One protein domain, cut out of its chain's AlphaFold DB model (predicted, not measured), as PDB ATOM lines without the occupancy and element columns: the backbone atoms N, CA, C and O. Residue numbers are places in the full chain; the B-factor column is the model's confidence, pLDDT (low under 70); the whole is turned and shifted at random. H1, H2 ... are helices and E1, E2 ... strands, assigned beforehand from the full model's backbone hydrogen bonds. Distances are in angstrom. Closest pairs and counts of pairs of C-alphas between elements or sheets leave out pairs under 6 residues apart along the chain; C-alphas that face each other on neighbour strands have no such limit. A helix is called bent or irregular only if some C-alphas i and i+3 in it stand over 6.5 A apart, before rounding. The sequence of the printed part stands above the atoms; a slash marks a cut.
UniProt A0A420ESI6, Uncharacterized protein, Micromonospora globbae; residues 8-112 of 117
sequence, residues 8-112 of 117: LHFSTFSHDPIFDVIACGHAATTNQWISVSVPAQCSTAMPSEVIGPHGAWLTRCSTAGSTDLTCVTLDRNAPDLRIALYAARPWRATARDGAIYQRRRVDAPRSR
ATOM      1  N   LEU A   8     -45.727  -1.136  -2.809       82.62
ATOM      2  CA  LEU A   8     -44.273  -1.190  -2.838       82.62
ATOM      3  C   LEU A   8     -43.772  -0.613  -4.162       82.62
ATOM      4  O   LEU A   8     -44.305  -0.917  -5.229       82.62
ATOM      5  N   HIS A   9     -42.725   0.199  -4.086       82.50
ATOM      6  CA  HIS A   9     -41.974   0.618  -5.259       82.50
ATOM      7  C   HIS A   9     -40.647  -0.138  -5.311       82.50
ATOM      8  O   HIS A   9     -39.933  -0.211  -4.312       82.50
ATOM      9  N   PHE A  10     -40.340  -0.699  -6.476       80.56
ATOM     10  CA  PHE A  10     -39.131  -1.459  -6.738       80.56
ATOM     11  C   PHE A  10     -38.380  -0.820  -7.907       80.56
ATOM     12  O   PHE A  10     -38.812  -0.893  -9.057       80.56
ATOM     13  N   SER A  11     -37.252  -0.177  -7.624       81.12
ATOM     14  CA  SER A  11     -36.372   0.370  -8.653       81.12
ATOM     15  C   SER A  11     -35.128  -0.497  -8.787       81.12
ATOM     16  O   SER A  11     -34.539  -0.928  -7.796       81.12
ATOM     17  N   THR A  12     -34.725  -0.782 -10.024       83.94
ATOM     18  CA  THR A  12     -33.517  -1.567 -10.288       83.94
ATOM     19  C   THR A  12     -32.809  -1.102 -11.551       83.94
ATOM     20  O   THR A  12     -33.424  -0.633 -12.509       83.94
ATOM     21  N   PHE A  13     -31.487  -1.242 -11.536       88.50
ATOM     22  CA  PHE A  13     -30.622  -1.128 -12.699       88.50
ATOM     23  C   PHE A  13     -30.043  -2.522 -12.942       88.50
ATOM     24  O   PHE A  13     -29.036  -2.898 -12.345       88.50
ATOM     25  N   SER A  14     -30.722  -3.327 -13.753       86.31
ATOM     26  CA  SER A  14     -30.302  -4.699 -14.025       86.31
ATOM     27  C   SER A  14     -30.768  -5.143 -15.401       86.31
ATOM     28  O   SER A  14     -31.886  -4.845 -15.804       86.31
ATOM     29  N   HIS A  15     -29.913  -5.892 -16.092       91.00
ATOM     30  CA  HIS A  15     -30.250  -6.587 -17.336       91.00
ATOM     31  C   HIS A  15     -30.583  -8.067 -17.082       91.00
ATOM     32  O   HIS A  15     -30.551  -8.876 -18.005       91.00
ATOM     33  N   ASP A  16     -30.855  -8.434 -15.828       94.19
ATOM     34  CA  ASP A  16     -31.214  -9.794 -15.446       94.19
ATOM     35  C   ASP A  16     -32.744  -9.929 -15.318       94.19
ATOM     36  O   ASP A  16     -33.341  -9.271 -14.453       94.19
ATOM     37  N   PRO A  17     -33.400 -10.778 -16.132       93.56
ATOM     38  CA  PRO A  17     -34.844 -10.994 -16.062       93.56
ATOM     39  C   PRO A  17     -35.301 -11.633 -14.740       93.56
ATOM     40  O   PRO A  17     -36.497 -11.635 -14.450       93.56
ATOM     41  N   ILE A  18     -34.392 -12.145 -13.897       95.62
ATOM     42  CA  ILE A  18     -34.754 -12.709 -12.588       95.62
ATOM     43  C   ILE A  18     -35.501 -11.709 -11.701       95.62
ATOM     44  O   ILE A  18     -36.332 -12.108 -10.883       95.62
ATOM     45  N   PHE A  19     -35.243 -10.410 -11.866       93.50
ATOM     46  CA  PHE A  19     -35.899  -9.375 -11.074       93.50
ATOM     47  C   PHE A  19     -37.402  -9.272 -11.357       93.50
ATOM     48  O   PHE A  19     -38.145  -8.951 -10.433       93.50
ATOM     49  N   ASP A  20     -37.859  -9.643 -12.557       94.19
ATOM     50  CA  ASP A  20     -39.285  -9.726 -12.904       94.19
ATOM     51  C   ASP A  20     -39.951 -10.856 -12.110       94.19
ATOM     52  O   ASP A  20     -40.957 -10.674 -11.426       94.19
ATOM     53  N   VAL A  21     -39.302 -12.027 -12.092       96.12
ATOM     54  CA  VAL A  21     -39.757 -13.197 -11.330       96.12
ATOM     55  C   VAL A  21     -39.790 -12.897  -9.832       96.12
ATOM     56  O   VAL A  21     -40.756 -13.247  -9.149       96.12
ATOM     57  N   ILE A  22     -38.754 -12.235  -9.313       95.94
ATOM     58  CA  ILE A  22     -38.683 -11.832  -7.906       95.94
ATOM     59  C   ILE A  22     -39.790 -10.829  -7.586       95.94
ATOM     60  O   ILE A  22     -40.449 -10.992  -6.561       95.94
ATOM     61  N   ALA A  23     -40.028  -9.829  -8.437       95.38
ATOM     62  CA  ALA A  23     -41.088  -8.850  -8.233       95.38
ATOM     63  C   ALA A  23     -42.473  -9.518  -8.263       95.38
ATOM     64  O   ALA A  23     -43.257  -9.347  -7.329       95.38
ATOM     65  N   CYS A  24     -42.748 -10.375  -9.248       96.50
ATOM     66  CA  CYS A  24     -43.993 -11.140  -9.334       96.50
ATOM     67  C   CYS A  24     -44.208 -12.032  -8.104       96.50
ATOM     68  O   CYS A  24     -45.275 -12.017  -7.477       96.50
ATOM     69  N   GLY A  25     -43.165 -12.760  -7.699       95.88
ATOM     70  CA  GLY A  25     -43.165 -13.575  -6.491       95.88
ATOM     71  C   GLY A  25     -43.360 -12.741  -5.227       95.88
ATOM     72  O   GLY A  25     -44.117 -13.134  -4.338       95.88
ATOM     73  N   HIS A  26     -42.742 -11.564  -5.141       94.31
ATOM     74  CA  HIS A  26     -42.935 -10.654  -4.018       94.31
ATOM     75  C   HIS A  26     -44.387 -10.186  -3.956       94.31
ATOM     76  O   HIS A  26     -44.996 -10.311  -2.903       94.31
ATOM     77  N   ALA A  27     -44.989  -9.778  -5.074       95.19
ATOM     78  CA  ALA A  27     -46.373  -9.314  -5.106       95.19
ATOM     79  C   ALA A  27     -47.357 -10.419  -4.690       95.19
ATOM     80  O   ALA A  27     -48.185 -10.207  -3.803       95.19
ATOM     81  N   ALA A  28     -47.218 -11.630  -5.243       93.44
ATOM     82  CA  ALA A  28     -48.044 -12.788  -4.879       93.44
ATOM     83  C   ALA A  28     -47.826 -13.253  -3.435       93.44
ATOM     84  O   ALA A  28     -48.732 -13.772  -2.767       93.44
ATOM     85  N   THR A  29     -46.597 -13.127  -2.934       90.56
ATOM     86  CA  THR A  29     -46.304 -13.508  -1.561       90.56
ATOM     87  C   THR A  29     -46.812 -12.448  -0.609       90.56
ATOM     88  O   THR A  29     -47.467 -12.819   0.351       90.56
ATOM     89  N   THR A  30     -46.602 -11.154  -0.816       90.19
ATOM     90  CA  THR A  30     -47.040 -10.104   0.116       90.19
ATOM     91  C   THR A  30     -48.505  -9.708  -0.049       90.19
ATOM     92  O   THR A  30     -49.091  -9.226   0.919       90.19
ATOM     93  N   ASN A  31     -49.120 -10.036  -1.186       92.50
ATOM     94  CA  ASN A  31     -50.449  -9.597  -1.611       92.50
ATOM     95  C   ASN A  31     -50.527  -8.068  -1.736       92.50
ATOM     96  O   ASN A  31     -51.544  -7.455  -1.408       92.50
ATOM     97  N   GLN A  32     -49.431  -7.458  -2.180       91.81
ATOM     98  CA  GLN A  32     -49.305  -6.022  -2.399       91.81
ATOM     99  C   GLN A  32     -49.185  -5.736  -3.893       91.81
ATOM    100  O   GLN A  32     -48.743  -6.581  -4.671       91.81
ATOM    101  N   TRP A  33     -49.555  -4.521  -4.285       96.69
ATOM    102  CA  TRP A  33     -49.200  -4.015  -5.604       96.69
ATOM    103  C   TRP A  33     -47.734  -3.600  -5.614       96.69
ATOM    104  O   TRP A  33     -47.265  -2.958  -4.668       96.69
ATOM    105  N   ILE A  34     -47.041  -3.915  -6.705       96.75
ATOM    106  CA  ILE A  34     -45.656  -3.502  -6.921       96.75
ATOM    107  C   ILE A  34     -45.586  -2.659  -8.182       96.75
ATOM    108  O   ILE A  34     -46.040  -3.085  -9.238       96.75
ATOM    109  N   SER A  35     -45.007  -1.469  -8.072       96.69
ATOM    110  CA  SER A  35     -44.584  -0.684  -9.229       96.69
ATOM    111  C   SER A  35     -43.087  -0.874  -9.427       96.69
ATOM    112  O   SER A  35     -42.308  -0.573  -8.523       96.69
ATOM    113  N   VAL A  36     -42.706  -1.365 -10.601       96.19
ATOM    114  CA  VAL A  36     -41.321  -1.575 -11.010       96.19
ATOM    115  C   VAL A  36     -40.913  -0.465 -11.969       96.19
ATOM    116  O   VAL A  36     -41.605  -0.207 -12.955       96.19
ATOM    117  N   SER A  37     -39.779   0.178 -11.701       95.31
ATOM    118  CA  SER A  37     -39.184   1.151 -12.619       95.31
ATOM    119  C   SER A  37     -37.756   0.770 -12.978       95.31
ATOM    120  O   SER A  37     -36.924   0.570 -12.087       95.31
ATOM    121  N   VAL A  38     -37.465   0.762 -14.274       94.50
ATOM    122  CA  VAL A  38     -36.122   0.551 -14.813       94.50
ATOM    123  C   VAL A  38     -35.742   1.646 -15.814       94.50
ATOM    124  O   VAL A  38     -36.614   2.248 -16.448       94.50
ATOM    125  N   PRO A  39     -34.441   1.902 -16.018       95.12
ATOM    126  CA  PRO A  39     -33.968   2.673 -17.161       95.12
ATOM    127  C   PRO A  39     -34.311   1.985 -18.491       95.12
ATOM    128  O   PRO A  39     -34.254   0.760 -18.590       95.12
ATOM    129  N   ALA A  40     -34.563   2.771 -19.545       94.19
ATOM    130  CA  ALA A  40     -34.910   2.264 -20.879       94.19
ATOM    131  C   ALA A  40     -33.917   1.215 -21.417       94.19
ATOM    132  O   ALA A  40     -34.338   0.211 -21.984       94.19
ATOM    133  N   GLN A  41     -32.615   1.388 -21.168       94.81
ATOM    134  CA  GLN A  41     -31.579   0.440 -21.603       94.81
ATOM    135  C   GLN A  41     -31.707  -0.959 -20.972       94.81
ATOM    136  O   GLN A  41     -31.286  -1.937 -21.577       94.81
ATOM    137  N   CYS A  42     -32.339  -1.068 -19.800       94.44
ATOM    138  CA  CYS A  42     -32.590  -2.338 -19.120       94.44
ATOM    139  C   CYS A  42     -33.926  -2.990 -19.527       94.44
ATOM    140  O   CYS A  42     -34.170  -4.149 -19.191       94.44
ATOM    141  N   SER A  43     -34.786  -2.276 -20.267       94.19
ATOM    142  CA  SER A  43     -36.158  -2.715 -20.577       94.19
ATOM    143  C   SER A  43     -36.245  -3.977 -21.438       94.19
ATOM    144  O   SER A  43     -37.265  -4.660 -21.416       94.19
ATOM    145  N   THR A  44     -35.181  -4.315 -22.172       94.19
ATOM    146  CA  THR A  44     -35.099  -5.548 -22.967       94.19
ATOM    147  C   THR A  44     -35.084  -6.804 -22.097       94.19
ATOM    148  O   THR A  44     -35.587  -7.838 -22.528       94.19
ATOM    149  N   ALA A  45     -34.536  -6.716 -20.882       93.62
ATOM    150  CA  ALA A  45     -34.523  -7.806 -19.911       93.62
ATOM    151  C   ALA A  45     -35.754  -7.776 -18.998       93.62
ATOM    152  O   ALA A  45     -36.354  -8.815 -18.734       93.62
ATOM    153  N   MET A  46     -36.125  -6.586 -18.523       94.06
ATOM    154  CA  MET A  46     -37.315  -6.361 -17.707       94.06
ATOM    155  C   MET A  46     -37.765  -4.905 -17.876       94.06
ATOM    156  O   MET A  46     -37.062  -4.011 -17.406       94.06
ATOM    157  N   PRO A  47     -38.898  -4.624 -18.531       95.25
ATOM    158  CA  PRO A  47     -39.425  -3.271 -18.672       95.25
ATOM    159  C   PRO A  47     -40.100  -2.796 -17.377       95.25
ATOM    160  O   PRO A  47     -40.455  -3.589 -16.507       95.25
ATOM    161  N   SER A  48     -40.306  -1.481 -17.257       96.69
ATOM    162  CA  SER A  48     -41.086  -0.901 -16.155       96.69
ATOM    163  C   SER A  48     -42.531  -1.401 -16.204       96.69
ATOM    164  O   SER A  48     -43.100  -1.572 -17.284       96.69
ATOM    165  N   GLU A  49     -43.145  -1.630 -15.048       97.00
ATOM    166  CA  GLU A  49     -44.428  -2.332 -14.964       97.00
ATOM    167  C   GLU A  49     -45.146  -2.129 -13.631       97.00
ATOM    168  O   GLU A  49     -44.598  -1.606 -12.659       97.00
ATOM    169  N   VAL A  50     -46.403  -2.566 -13.585       97.69
ATOM    170  CA  VAL A  50     -47.178  -2.667 -12.351       97.69
ATOM    171  C   VAL A  50     -47.688  -4.090 -12.210       97.69
ATOM    172  O   VAL A  50     -48.383  -4.594 -13.090       97.69
ATOM    173  N   ILE A  51     -47.381  -4.721 -11.084       97.88
ATOM    174  CA  ILE A  51     -47.766  -6.090 -10.752       97.88
ATOM    175  C   ILE A  51     -48.874  -6.053  -9.700       97.88
ATOM    176  O   ILE A  51     -48.805  -5.318  -8.709       97.88
ATOM    177  N   GLY A  52     -49.915  -6.850  -9.924       96.56
ATOM    178  CA  GLY A  52     -51.033  -6.999  -9.008       96.56
ATOM    179  C   GLY A  52     -50.709  -7.923  -7.828       96.56
ATOM    180  O   GLY A  52     -49.801  -8.746  -7.898       96.56
ATOM    181  N   PRO A  53     -51.516  -7.888  -6.757       95.44
ATOM    182  CA  PRO A  53     -51.324  -8.711  -5.554       95.44
ATOM    183  C   PRO A  53     -51.439 -10.225  -5.804       95.44
ATOM    184  O   PRO A  53     -51.130 -11.024  -4.925       95.44
ATOM    185  N   HIS A  54     -51.916 -10.631  -6.982       95.25
ATOM    186  CA  HIS A  54     -51.964 -12.020  -7.436       95.25
ATOM    187  C   HIS A  54     -50.671 -12.463  -8.149       95.25
ATOM    188  O   HIS A  54     -50.560 -13.625  -8.522       95.25
ATOM    189  N   GLY A  55     -49.701 -11.557  -8.324       96.00
ATOM    190  CA  GLY A  55     -48.404 -11.832  -8.939       96.00
ATOM    191  C   GLY A  55     -48.359 -11.757 -10.459       96.00
ATOM    192  O   GLY A  55     -47.337 -12.141 -11.011       96.00
ATOM    193  N   ALA A  56     -49.415 -11.293 -11.132       96.75
ATOM    194  CA  ALA A  56     -49.362 -11.039 -12.572       96.75
ATOM    195  C   ALA A  56     -49.354  -9.540 -12.881       96.75
ATOM    196  O   ALA A  56     -49.759  -8.704 -12.064       96.75
ATOM    197  N   TRP A  57     -48.865  -9.207 -14.072       96.56
ATOM    198  CA  TRP A  57     -48.781  -7.835 -14.553       96.56
ATOM    199  C   TRP A  57     -50.182  -7.257 -14.786       96.56
ATOM    200  O   TRP A  57     -51.018  -7.862 -15.454       96.56
ATOM    201  N   LEU A  58     -50.424  -6.060 -14.256       97.31
ATOM    202  CA  LEU A  58     -51.594  -5.240 -14.573       97.31
ATOM    203  C   LEU A  58     -51.336  -4.370 -15.804       97.31
ATOM    204  O   LEU A  58     -52.247  -4.094 -16.575       97.31
ATOM    205  N   THR A  59     -50.092  -3.916 -15.962       97.75
ATOM    206  CA  THR A  59     -49.624  -3.200 -17.147       97.75
ATOM    207  C   THR A  59     -48.098  -3.228 -17.229       97.75
ATOM    208  O   THR A  59     -47.429  -3.394 -16.205       97.75
ATOM    209  N   ARG A  60     -47.545  -3.049 -18.432       96.88
ATOM    210  CA  ARG A  60     -46.111  -3.172 -18.721       96.88
ATOM    211  C   ARG A  60     -45.697  -2.228 -19.854       96.88
ATOM    212  O   ARG A  60     -46.443  -2.075 -20.819       96.88
ATOM    213  N   CYS A  61     -44.532  -1.599 -19.728       97.19
ATOM    214  CA  CYS A  61     -43.893  -0.841 -20.805       97.19
ATOM    215  C   CYS A  61     -43.313  -1.775 -21.886       97.19
ATOM    216  O   CYS A  61     -43.120  -2.971 -21.675       97.19
ATOM    217  N   SER A  62     -42.987  -1.218 -23.044       95.06
ATOM    218  CA  SER A  62     -42.301  -1.904 -24.136       95.06
ATOM    219  C   SER A  62     -40.929  -2.453 -23.724       95.06
ATOM    220  O   SER A  62     -40.175  -1.814 -22.992       95.06
ATOM    221  N   THR A  63     -40.561  -3.612 -24.275       94.81
ATOM    222  CA  THR A  63     -39.233  -4.233 -24.124       94.81
ATOM    223  C   THR A  63     -38.234  -3.778 -25.194       94.81
ATOM    224  O   THR A  63     -37.208  -4.418 -25.405       94.81
ATOM    225  N   ALA A  64     -38.533  -2.706 -25.931       93.81
ATOM    226  CA  ALA A  64     -37.767  -2.296 -27.111       93.81
ATOM    227  C   ALA A  64     -36.475  -1.507 -26.811       93.81
ATOM    228  O   ALA A  64     -35.863  -0.981 -27.738       93.81
ATOM    229  N   GLY A  65     -36.061  -1.360 -25.548       92.81
ATOM    230  CA  GLY A  65     -34.875  -0.564 -25.205       92.81
ATOM    231  C   GLY A  65     -35.090   0.954 -25.297       92.81
ATOM    232  O   GLY A  65     -34.122   1.710 -25.292       92.81
ATOM    233  N   SER A  66     -36.342   1.409 -25.411       93.56
ATOM    234  CA  SER A  66     -36.710   2.821 -25.586       93.56
ATOM    235  C   SER A  66     -37.489   3.355 -24.386       93.56
ATOM    236  O   SER A  66     -38.037   2.589 -23.594       93.56
ATOM    237  N   THR A  67     -37.486   4.679 -24.208       95.69
ATOM    238  CA  THR A  67     -38.257   5.336 -23.146       95.69
ATOM    239  C   THR A  67     -39.746   5.106 -23.363       95.69
ATOM    240  O   THR A  67     -40.258   5.383 -24.444       95.69
ATOM    241  N   ASP A  68     -40.433   4.655 -22.320       97.31
ATOM    242  CA  ASP A  68     -41.864   4.372 -22.350       97.31
ATOM    243  C   ASP A  68     -42.487   4.593 -20.961       97.31
ATOM    244  O   ASP A  68     -41.788   4.554 -19.941       97.31
ATOM    245  N   LEU A  69     -43.796   4.828 -20.916       95.81
ATOM    246  CA  LEU A  69     -44.571   5.076 -19.706       95.81
ATOM    247  C   LEU A  69     -45.887   4.306 -19.765       95.81
ATOM    248  O   LEU A  69     -46.632   4.384 -20.737       95.81
ATOM    249  N   THR A  70     -46.226   3.653 -18.658       96.69
ATOM    250  CA  THR A  70     -47.498   2.958 -18.511       96.69
ATOM    251  C   THR A  70     -48.218   3.366 -17.230       96.69
ATOM    252  O   THR A  70     -47.589   3.741 -16.237       96.69
ATOM    253  N   CYS A  71     -49.549   3.323 -17.244       95.81
ATOM    254  CA  CYS A  71     -50.397   3.697 -16.116       95.81
ATOM    255  C   CYS A  71     -51.564   2.721 -15.991       95.81
ATOM    256  O   CYS A  71     -52.129   2.281 -16.988       95.81
ATOM    257  N   VAL A  72     -51.955   2.416 -14.755       96.50
ATOM    258  CA  VAL A  72     -53.104   1.558 -14.462       96.50
ATOM    259  C   VAL A  72     -53.813   2.031 -13.199       96.50
ATOM    260  O   VAL A  72     -53.185   2.551 -12.274       96.50
ATOM    261  N   THR A  73     -55.129   1.840 -13.152       95.38
ATOM    262  CA  THR A  73     -55.921   2.086 -11.943       95.38
ATOM    263  C   THR A  73     -55.839   0.870 -11.027       95.38
ATOM    264  O   THR A  73     -56.113  -0.251 -11.447       95.38
ATOM    265  N   LEU A  74     -55.481   1.087  -9.761       94.69
ATOM    266  CA  LEU A  74     -55.461   0.025  -8.757       94.69
ATOM    267  C   LEU A  74     -56.863  -0.140  -8.161       94.69
ATOM    268  O   LEU A  74     -57.203   0.508  -7.170       94.69
ATOM    269  N   ASP A  75     -57.675  -0.989  -8.785       94.00
ATOM    270  CA  ASP A  75     -59.031  -1.282  -8.326       94.00
ATOM    271  C   ASP A  75     -59.040  -2.456  -7.342       94.00
ATOM    272  O   ASP A  75     -58.646  -3.573  -7.667       94.00
ATOM    273  N   ARG A  76     -59.513  -2.220  -6.115       91.69
ATOM    274  CA  ARG A  76     -59.637  -3.281  -5.105       91.69
ATOM    275  C   ARG A  76     -60.865  -4.161  -5.288       91.69
ATOM    276  O   ARG A  76     -60.920  -5.245  -4.714       91.69
ATOM    277  N   ASN A  77     -61.839  -3.685  -6.053       94.25
ATOM    278  CA  ASN A  77     -63.079  -4.395  -6.330       94.25
ATOM    279  C   ASN A  77     -62.968  -5.274  -7.582       94.25
ATOM    280  O   ASN A  77     -63.921  -5.983  -7.910       94.25
ATOM    281  N   ALA A  78     -61.808  -5.261  -8.247       94.81
ATOM    282  CA  ALA A  78     -61.533  -6.088  -9.404       94.81
ATOM    283  C   ALA A  78     -61.709  -7.584  -9.043       94.81
ATOM    284  O   ALA A  78     -61.113  -8.071  -8.069       94.81
ATOM    285  N   PRO A  79     -62.576  -8.323  -9.763       94.25
ATOM    286  CA  PRO A  79     -63.014  -9.659  -9.351       94.25
ATOM    287  C   PRO A  79     -61.885 -10.698  -9.365       94.25
ATOM    288  O   PRO A  79     -61.868 -11.607  -8.532       94.25
ATOM    289  N   ASP A  80     -60.924 -10.535 -10.266       93.88
ATOM    290  CA  ASP A  80     -59.685 -11.306 -10.382       93.88
ATOM    291  C   ASP A  80     -58.749 -11.109  -9.175       93.88
ATOM    292  O   ASP A  80     -58.073 -12.045  -8.745       93.88
ATOM    293  N   LEU A  81     -58.770  -9.929  -8.546       94.50
ATOM    294  CA  LEU A  81     -57.943  -9.620  -7.374       94.50
ATOM    295  C   LEU A  81     -58.555 -10.077  -6.050       94.50
ATOM    296  O   LEU A  81     -57.860 -10.107  -5.030       94.50
ATOM    297  N   ARG A  82     -59.837 -10.460  -6.039       93.31
ATOM    298  CA  ARG A  82     -60.598 -10.725  -4.810       93.31
ATOM    299  C   ARG A  82     -59.917 -11.740  -3.891       93.31
ATOM    300  O   ARG A  82     -59.840 -11.527  -2.682       93.31
ATOM    301  N   ILE A  83     -59.418 -12.847  -4.446       92.19
ATOM    302  CA  ILE A  83     -58.758 -13.886  -3.644       92.19
ATOM    303  C   ILE A  83     -57.452 -13.362  -3.054       92.19
ATOM    304  O   ILE A  83     -57.235 -13.491  -1.849       92.19
ATOM    305  N   ALA A  84     -56.611 -12.736  -3.878       92.00
ATOM    306  CA  ALA A  84     -55.342 -12.183  -3.429       92.00
ATOM    307  C   ALA A  84     -55.543 -11.114  -2.342       92.00
ATOM    308  O   ALA A  84     -54.864 -11.145  -1.322       92.00
ATOM    309  N   LEU A  85     -56.520 -10.222  -2.492       89.88
ATOM    310  CA  LEU A  85     -56.738  -9.129  -1.546       89.88
ATOM    311  C   LEU A  85     -57.418  -9.559  -0.245       89.88
ATOM    312  O   LEU A  85     -57.061  -9.053   0.817       89.88
ATOM    313  N   TYR A  86     -58.376 -10.485  -0.309       87.81
ATOM    314  CA  TYR A  86     -59.284 -10.719   0.818       87.81
ATOM    315  C   TYR A  86     -59.253 -12.138   1.390       87.81
ATOM    316  O   TYR A  86     -59.676 -12.330   2.527       87.81
ATOM    317  N   ALA A  87     -58.756 -13.135   0.651       86.62
ATOM    318  CA  ALA A  87     -58.868 -14.543   1.056       86.62
ATOM    319  C   ALA A  87     -57.529 -15.281   1.192       86.62
ATOM    320  O   ALA A  87     -57.448 -16.281   1.901       86.62
ATOM    321  N   ALA A  88     -56.465 -14.816   0.539       81.56
ATOM    322  CA  ALA A  88     -55.256 -15.616   0.385       81.56
ATOM    323  C   ALA A  88     -54.431 -15.787   1.676       81.56
ATOM    324  O   ALA A  88     -53.660 -16.745   1.764       81.56
ATOM    325  N   ARG A  89     -54.539 -14.898   2.685       73.38
ATOM    326  CA  ARG A  89     -53.644 -14.940   3.871       73.38
ATOM    327  C   ARG A  89     -54.256 -14.637   5.248       73.38
ATOM    328  O   ARG A  89     -53.611 -13.943   6.038       73.38
ATOM    329  N   PRO A  90     -55.407 -15.224   5.627       76.31
ATOM    330  CA  PRO A  90     -55.874 -15.144   7.015       76.31
ATOM    331  C   PRO A  90     -54.831 -15.693   8.009       76.31
ATOM    332  O   PRO A  90     -54.633 -15.123   9.080       76.31
ATOM    333  N   TRP A  91     -54.056 -16.713   7.613       78.75
ATOM    334  CA  TRP A  91     -53.002 -17.314   8.441       78.75
ATOM    335  C   TRP A  91     -51.892 -16.339   8.860       78.75
ATOM    336  O   TRP A  91     -51.238 -16.564   9.875       78.75
ATOM    337  N   ARG A  92     -51.654 -15.246   8.116       77.38
ATOM    338  CA  ARG A  92     -50.621 -14.265   8.481       77.38
ATOM    339  C   ARG A  92     -50.965 -13.503   9.745       77.38
ATOM    340  O   ARG A  92     -50.056 -13.164  10.493       77.38
ATOM    341  N   ALA A  93     -52.246 -13.228   9.985       80.00
ATOM    342  CA  ALA A  93     -52.671 -12.636  11.247       80.00
ATOM    343  C   ALA A  93     -52.293 -13.569  12.410       80.00
ATOM    344  O   ALA A  93     -51.616 -13.144  13.340       80.00
ATOM    345  N   THR A  94     -52.595 -14.865  12.275       82.19
ATOM    346  CA  THR A  94     -52.216 -15.912  13.238       82.19
ATOM    347  C   THR A  94     -50.700 -16.073  13.388       82.19
ATOM    348  O   THR A  94     -50.202 -16.309  14.483       82.19
ATOM    349  N   ALA A  95     -49.937 -15.945  12.301       83.12
ATOM    350  CA  ALA A  95     -48.482 -16.029  12.349       83.12
ATOM    351  C   ALA A  95     -47.847 -14.826  13.065       83.12
ATOM    352  O   ALA A  95     -46.911 -15.015  13.839       83.12
ATOM    353  N   ARG A  96     -48.367 -13.608  12.848       81.44
ATOM    354  CA  ARG A  96     -47.882 -12.383  13.512       81.44
ATOM    355  C   ARG A  96     -48.198 -12.339  15.005       81.44
ATOM    356  O   ARG A  96     -47.392 -11.805  15.753       81.44
ATOM    357  N   ASP A  97     -49.312 -12.934  15.429       87.19
ATOM    358  CA  ASP A  97     -49.625 -13.147  16.852       87.19
ATOM    359  C   ASP A  97     -48.523 -13.957  17.570       87.19
ATOM    360  O   ASP A  97     -48.284 -13.819  18.766       87.19
ATOM    361  N   GLY A  98     -47.768 -14.767  16.822       83.88
ATOM    362  CA  GLY A  98     -46.545 -15.398  17.303       83.88
ATOM    363  C   GLY A  98     -46.771 -16.655  18.141       83.88
ATOM    364  O   GLY A  98     -45.827 -17.434  18.299       83.88
ATOM    365  N   ALA A  99     -47.996 -16.934  18.600       85.06
ATOM    366  CA  ALA A  99     -48.324 -18.122  19.393       85.06
ATOM    367  C   ALA A  99     -47.905 -19.441  18.711       85.06
ATOM    368  O   ALA A  99     -47.401 -20.359  19.365       85.06
ATOM    369  N   ILE A 100     -48.041 -19.529  17.382       84.50
ATOM    370  CA  ILE A 100     -47.653 -20.719  16.605       84.50
ATOM    371  C   ILE A 100     -46.135 -20.955  16.580       84.50
ATOM    372  O   ILE A 100     -45.695 -22.102  16.485       84.50
ATOM    373  N   TYR A 101     -45.334 -19.889  16.693       84.19
ATOM    374  CA  TYR A 101     -43.873 -19.960  16.710       84.19
ATOM    375  C   TYR A 101     -43.331 -20.128  18.127       84.19
ATOM    376  O   TYR A 101     -42.384 -20.884  18.320       84.19
ATOM    377  N   GLN A 102     -43.955 -19.492  19.126       82.12
ATOM    378  CA  GLN A 102     -43.567 -19.617  20.535       82.12
ATOM    379  C   GLN A 102     -43.551 -21.080  20.991       82.12
ATOM    380  O   GLN A 102     -42.575 -21.519  21.594       82.12
ATOM    381  N   ARG A 103     -44.572 -21.867  20.619       78.00
ATOM    382  CA  ARG A 103     -44.653 -23.302  20.953       78.00
ATOM    383  C   ARG A 103     -43.532 -24.155  20.351       78.00
ATOM    384  O   ARG A 103     -43.266 -25.239  20.851       78.00
ATOM    385  N   ARG A 104     -42.912 -23.704  19.257       78.94
ATOM    386  CA  ARG A 104     -41.864 -24.434  18.522       78.94
ATOM    387  C   ARG A 104     -40.484 -23.797  18.687       78.94
ATOM    388  O   ARG A 104     -39.546 -24.164  17.983       78.94
ATOM    389  N   ARG A 105     -40.364 -22.806  19.571       81.38
ATOM    390  CA  ARG A 105     -39.134 -22.042  19.745       81.38
ATOM    391  C   ARG A 105     -38.099 -22.912  20.452       81.38
ATOM    392  O   ARG A 105     -38.296 -23.318  21.590       81.38
ATOM    393  N   VAL A 106     -36.995 -23.189  19.765       85.06
ATOM    394  CA  VAL A 106     -35.843 -23.881  20.351       85.06
ATOM    395  C   VAL A 106     -35.105 -22.913  21.271       85.06
ATOM    396  O   VAL A 106     -34.711 -21.830  20.838       85.06
ATOM    397  N   ASP A 107     -34.911 -23.309  22.526       81.75
ATOM    398  CA  ASP A 107     -34.143 -22.552  23.513       81.75
ATOM    399  C   ASP A 107     -32.699 -23.073  23.576       81.75
ATOM    400  O   ASP A 107     -32.347 -23.917  24.395       81.75
ATOM    401  N   ALA A 108     -31.872 -22.616  22.634       81.81
ATOM    402  CA  ALA A 108     -30.443 -22.917  22.572       81.81
ATOM    403  C   ALA A 108     -29.615 -21.650  22.862       81.81
ATOM    404  O   ALA A 108     -30.121 -20.547  22.657       81.81
ATOM    405  N   PRO A 109     -28.330 -21.754  23.256       83.12
ATOM    406  CA  PRO A 109     -27.470 -20.586  23.494       83.12
ATOM    407  C   PRO A 109     -27.476 -19.567  22.336       83.12
ATOM    408  O   PRO A 109     -27.666 -18.376  22.566       83.12
ATOM    409  N   ARG A 110     -27.439 -20.049  21.082       77.44
ATOM    410  CA  ARG A 110     -27.582 -19.236  19.852       77.44
ATOM    411  C   ARG A 110     -28.898 -18.451  19.734       77.44
ATOM    412  O   ARG A 110     -29.006 -17.551  18.918       77.44
ATOM    413  N   SER A 111     -29.931 -18.846  20.473       76.94
ATOM    414  CA  SER A 111     -31.266 -18.235  20.460       76.94
ATOM    415  C   SER A 111     -31.435 -17.169  21.546       76.94
ATOM    416  O   SER A 111     -32.437 -16.446  21.532       76.94
ATOM    417  N   ARG A 112     -30.488 -17.094  22.491       77.75
ATOM    418  CA  ARG A 112     -30.471 -16.139  23.607       77.75
ATOM    419  C   ARG A 112     -29.540 -14.957  23.349       77.75
ATOM    420  O   ARG A 112     -29.829 -13.869  23.837       77.75
TER     421      ARG A 112
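AT A GLANCE: This is residues 8 to 112 of the 117 residues of an uncharacterized protein of Micromonospora globbae (UniProt A0A420ESI6). A small four-stranded sheet has one helix, H1, packed over one face, and a long tail, residues 90 to 112 with H3, H4 and H5, sticks out from this body. Between sheet and tail come a long stretch with no named element, residues 61 to 78, which folds back after E4, and the helix H2 near H1. The 105 printed residues hold five named helices and four named strands in the order E1 H1 E2 E3 E4 H2 H3 H4 H5; the sheet is mixed, in the order E1 E2 E3 E4, and the class is mixed, helices and strands. The whole is loose, with a radius of gyration of the C-alphas of 18.0 A, and flat, spanning 55 by 38 by 15 A.

IN THESE COORDINATES: E1 is residues 8 to 11, beginning at C-alpha 8 (-44.273, -1.190, -2.838). H1 follows, residues 18 to 30, 17.9 A long. E2 is residues 33 to 37, 13.3 A long, with C-alpha 33 at (-49.200, -4.015, -5.604). E3 is residues 49 to 51 and E4 residues 57 to 60. H2 is residues 79 to 87, 12.2 A long, and irregular: C-alphas 80 and 83 are 7.3 A apart. H3 is residues 90 to 97, 11.8 A long; H4 is residues 99 to 102; H5, residues 109 to 112, ends at C-alpha 112 (-30.471, -16.139, 23.607).

HOW THE PARTS SIT: E1 and E2 are parallel at 17 degrees, with N 10 and O 35 2.8 A apart, within hydrogen-bond range. E1, H1 and E2 form a strand-helix-strand unit, two parallel neighbour strands with a helix between, and its crossover is right-handed. E2, E3 and E4 form a meander, each strand the antiparallel neighbour of the one before. In the hairpin of E2 and E3, N 36 and O 49 are 2.8 A apart; in that of E3 and E4, N 50 and O 59 are 2.9 A apart. H1 is on the sheet at a height of 8.9 A, over E2 and E3, and runs along the strands, at 16 degrees to E2 on the local plane; this gives two layers, a helix on one face of a sheet. The closest C-alphas of H1 and E2, those of Ala 27 and Trp 33, are 6.0 A apart. H1 and H2 are close but not clearly touching, the closest C-alphas being Ala 28 and Ala 84 at 7.5 A. H2 and H3 meet only through their link. H3 and H4 are close but not clearly touching, with the C-alphas of Thr 94 and Ile 100 closest at 7.4 A; H4 and H5 are apart. Every O i to N i+4 pair is within hydrogen-bond range in H1, 3 of 5 in H2 and 3 of 4 in H3, while H4 and H5 are too short for such a pair.

THE WHOLE: The C-alphas farthest apart, those of Ser 66 and Asp 107, are 55.3 A apart. Without residues 90 to 112, which stand free, the body spans 38 by 22 by 16 A. The links E2 to E3 and E4 to H2 are long. The printed part has no cut, its mean pLDDT is 90.6, and no printed residue is under 70.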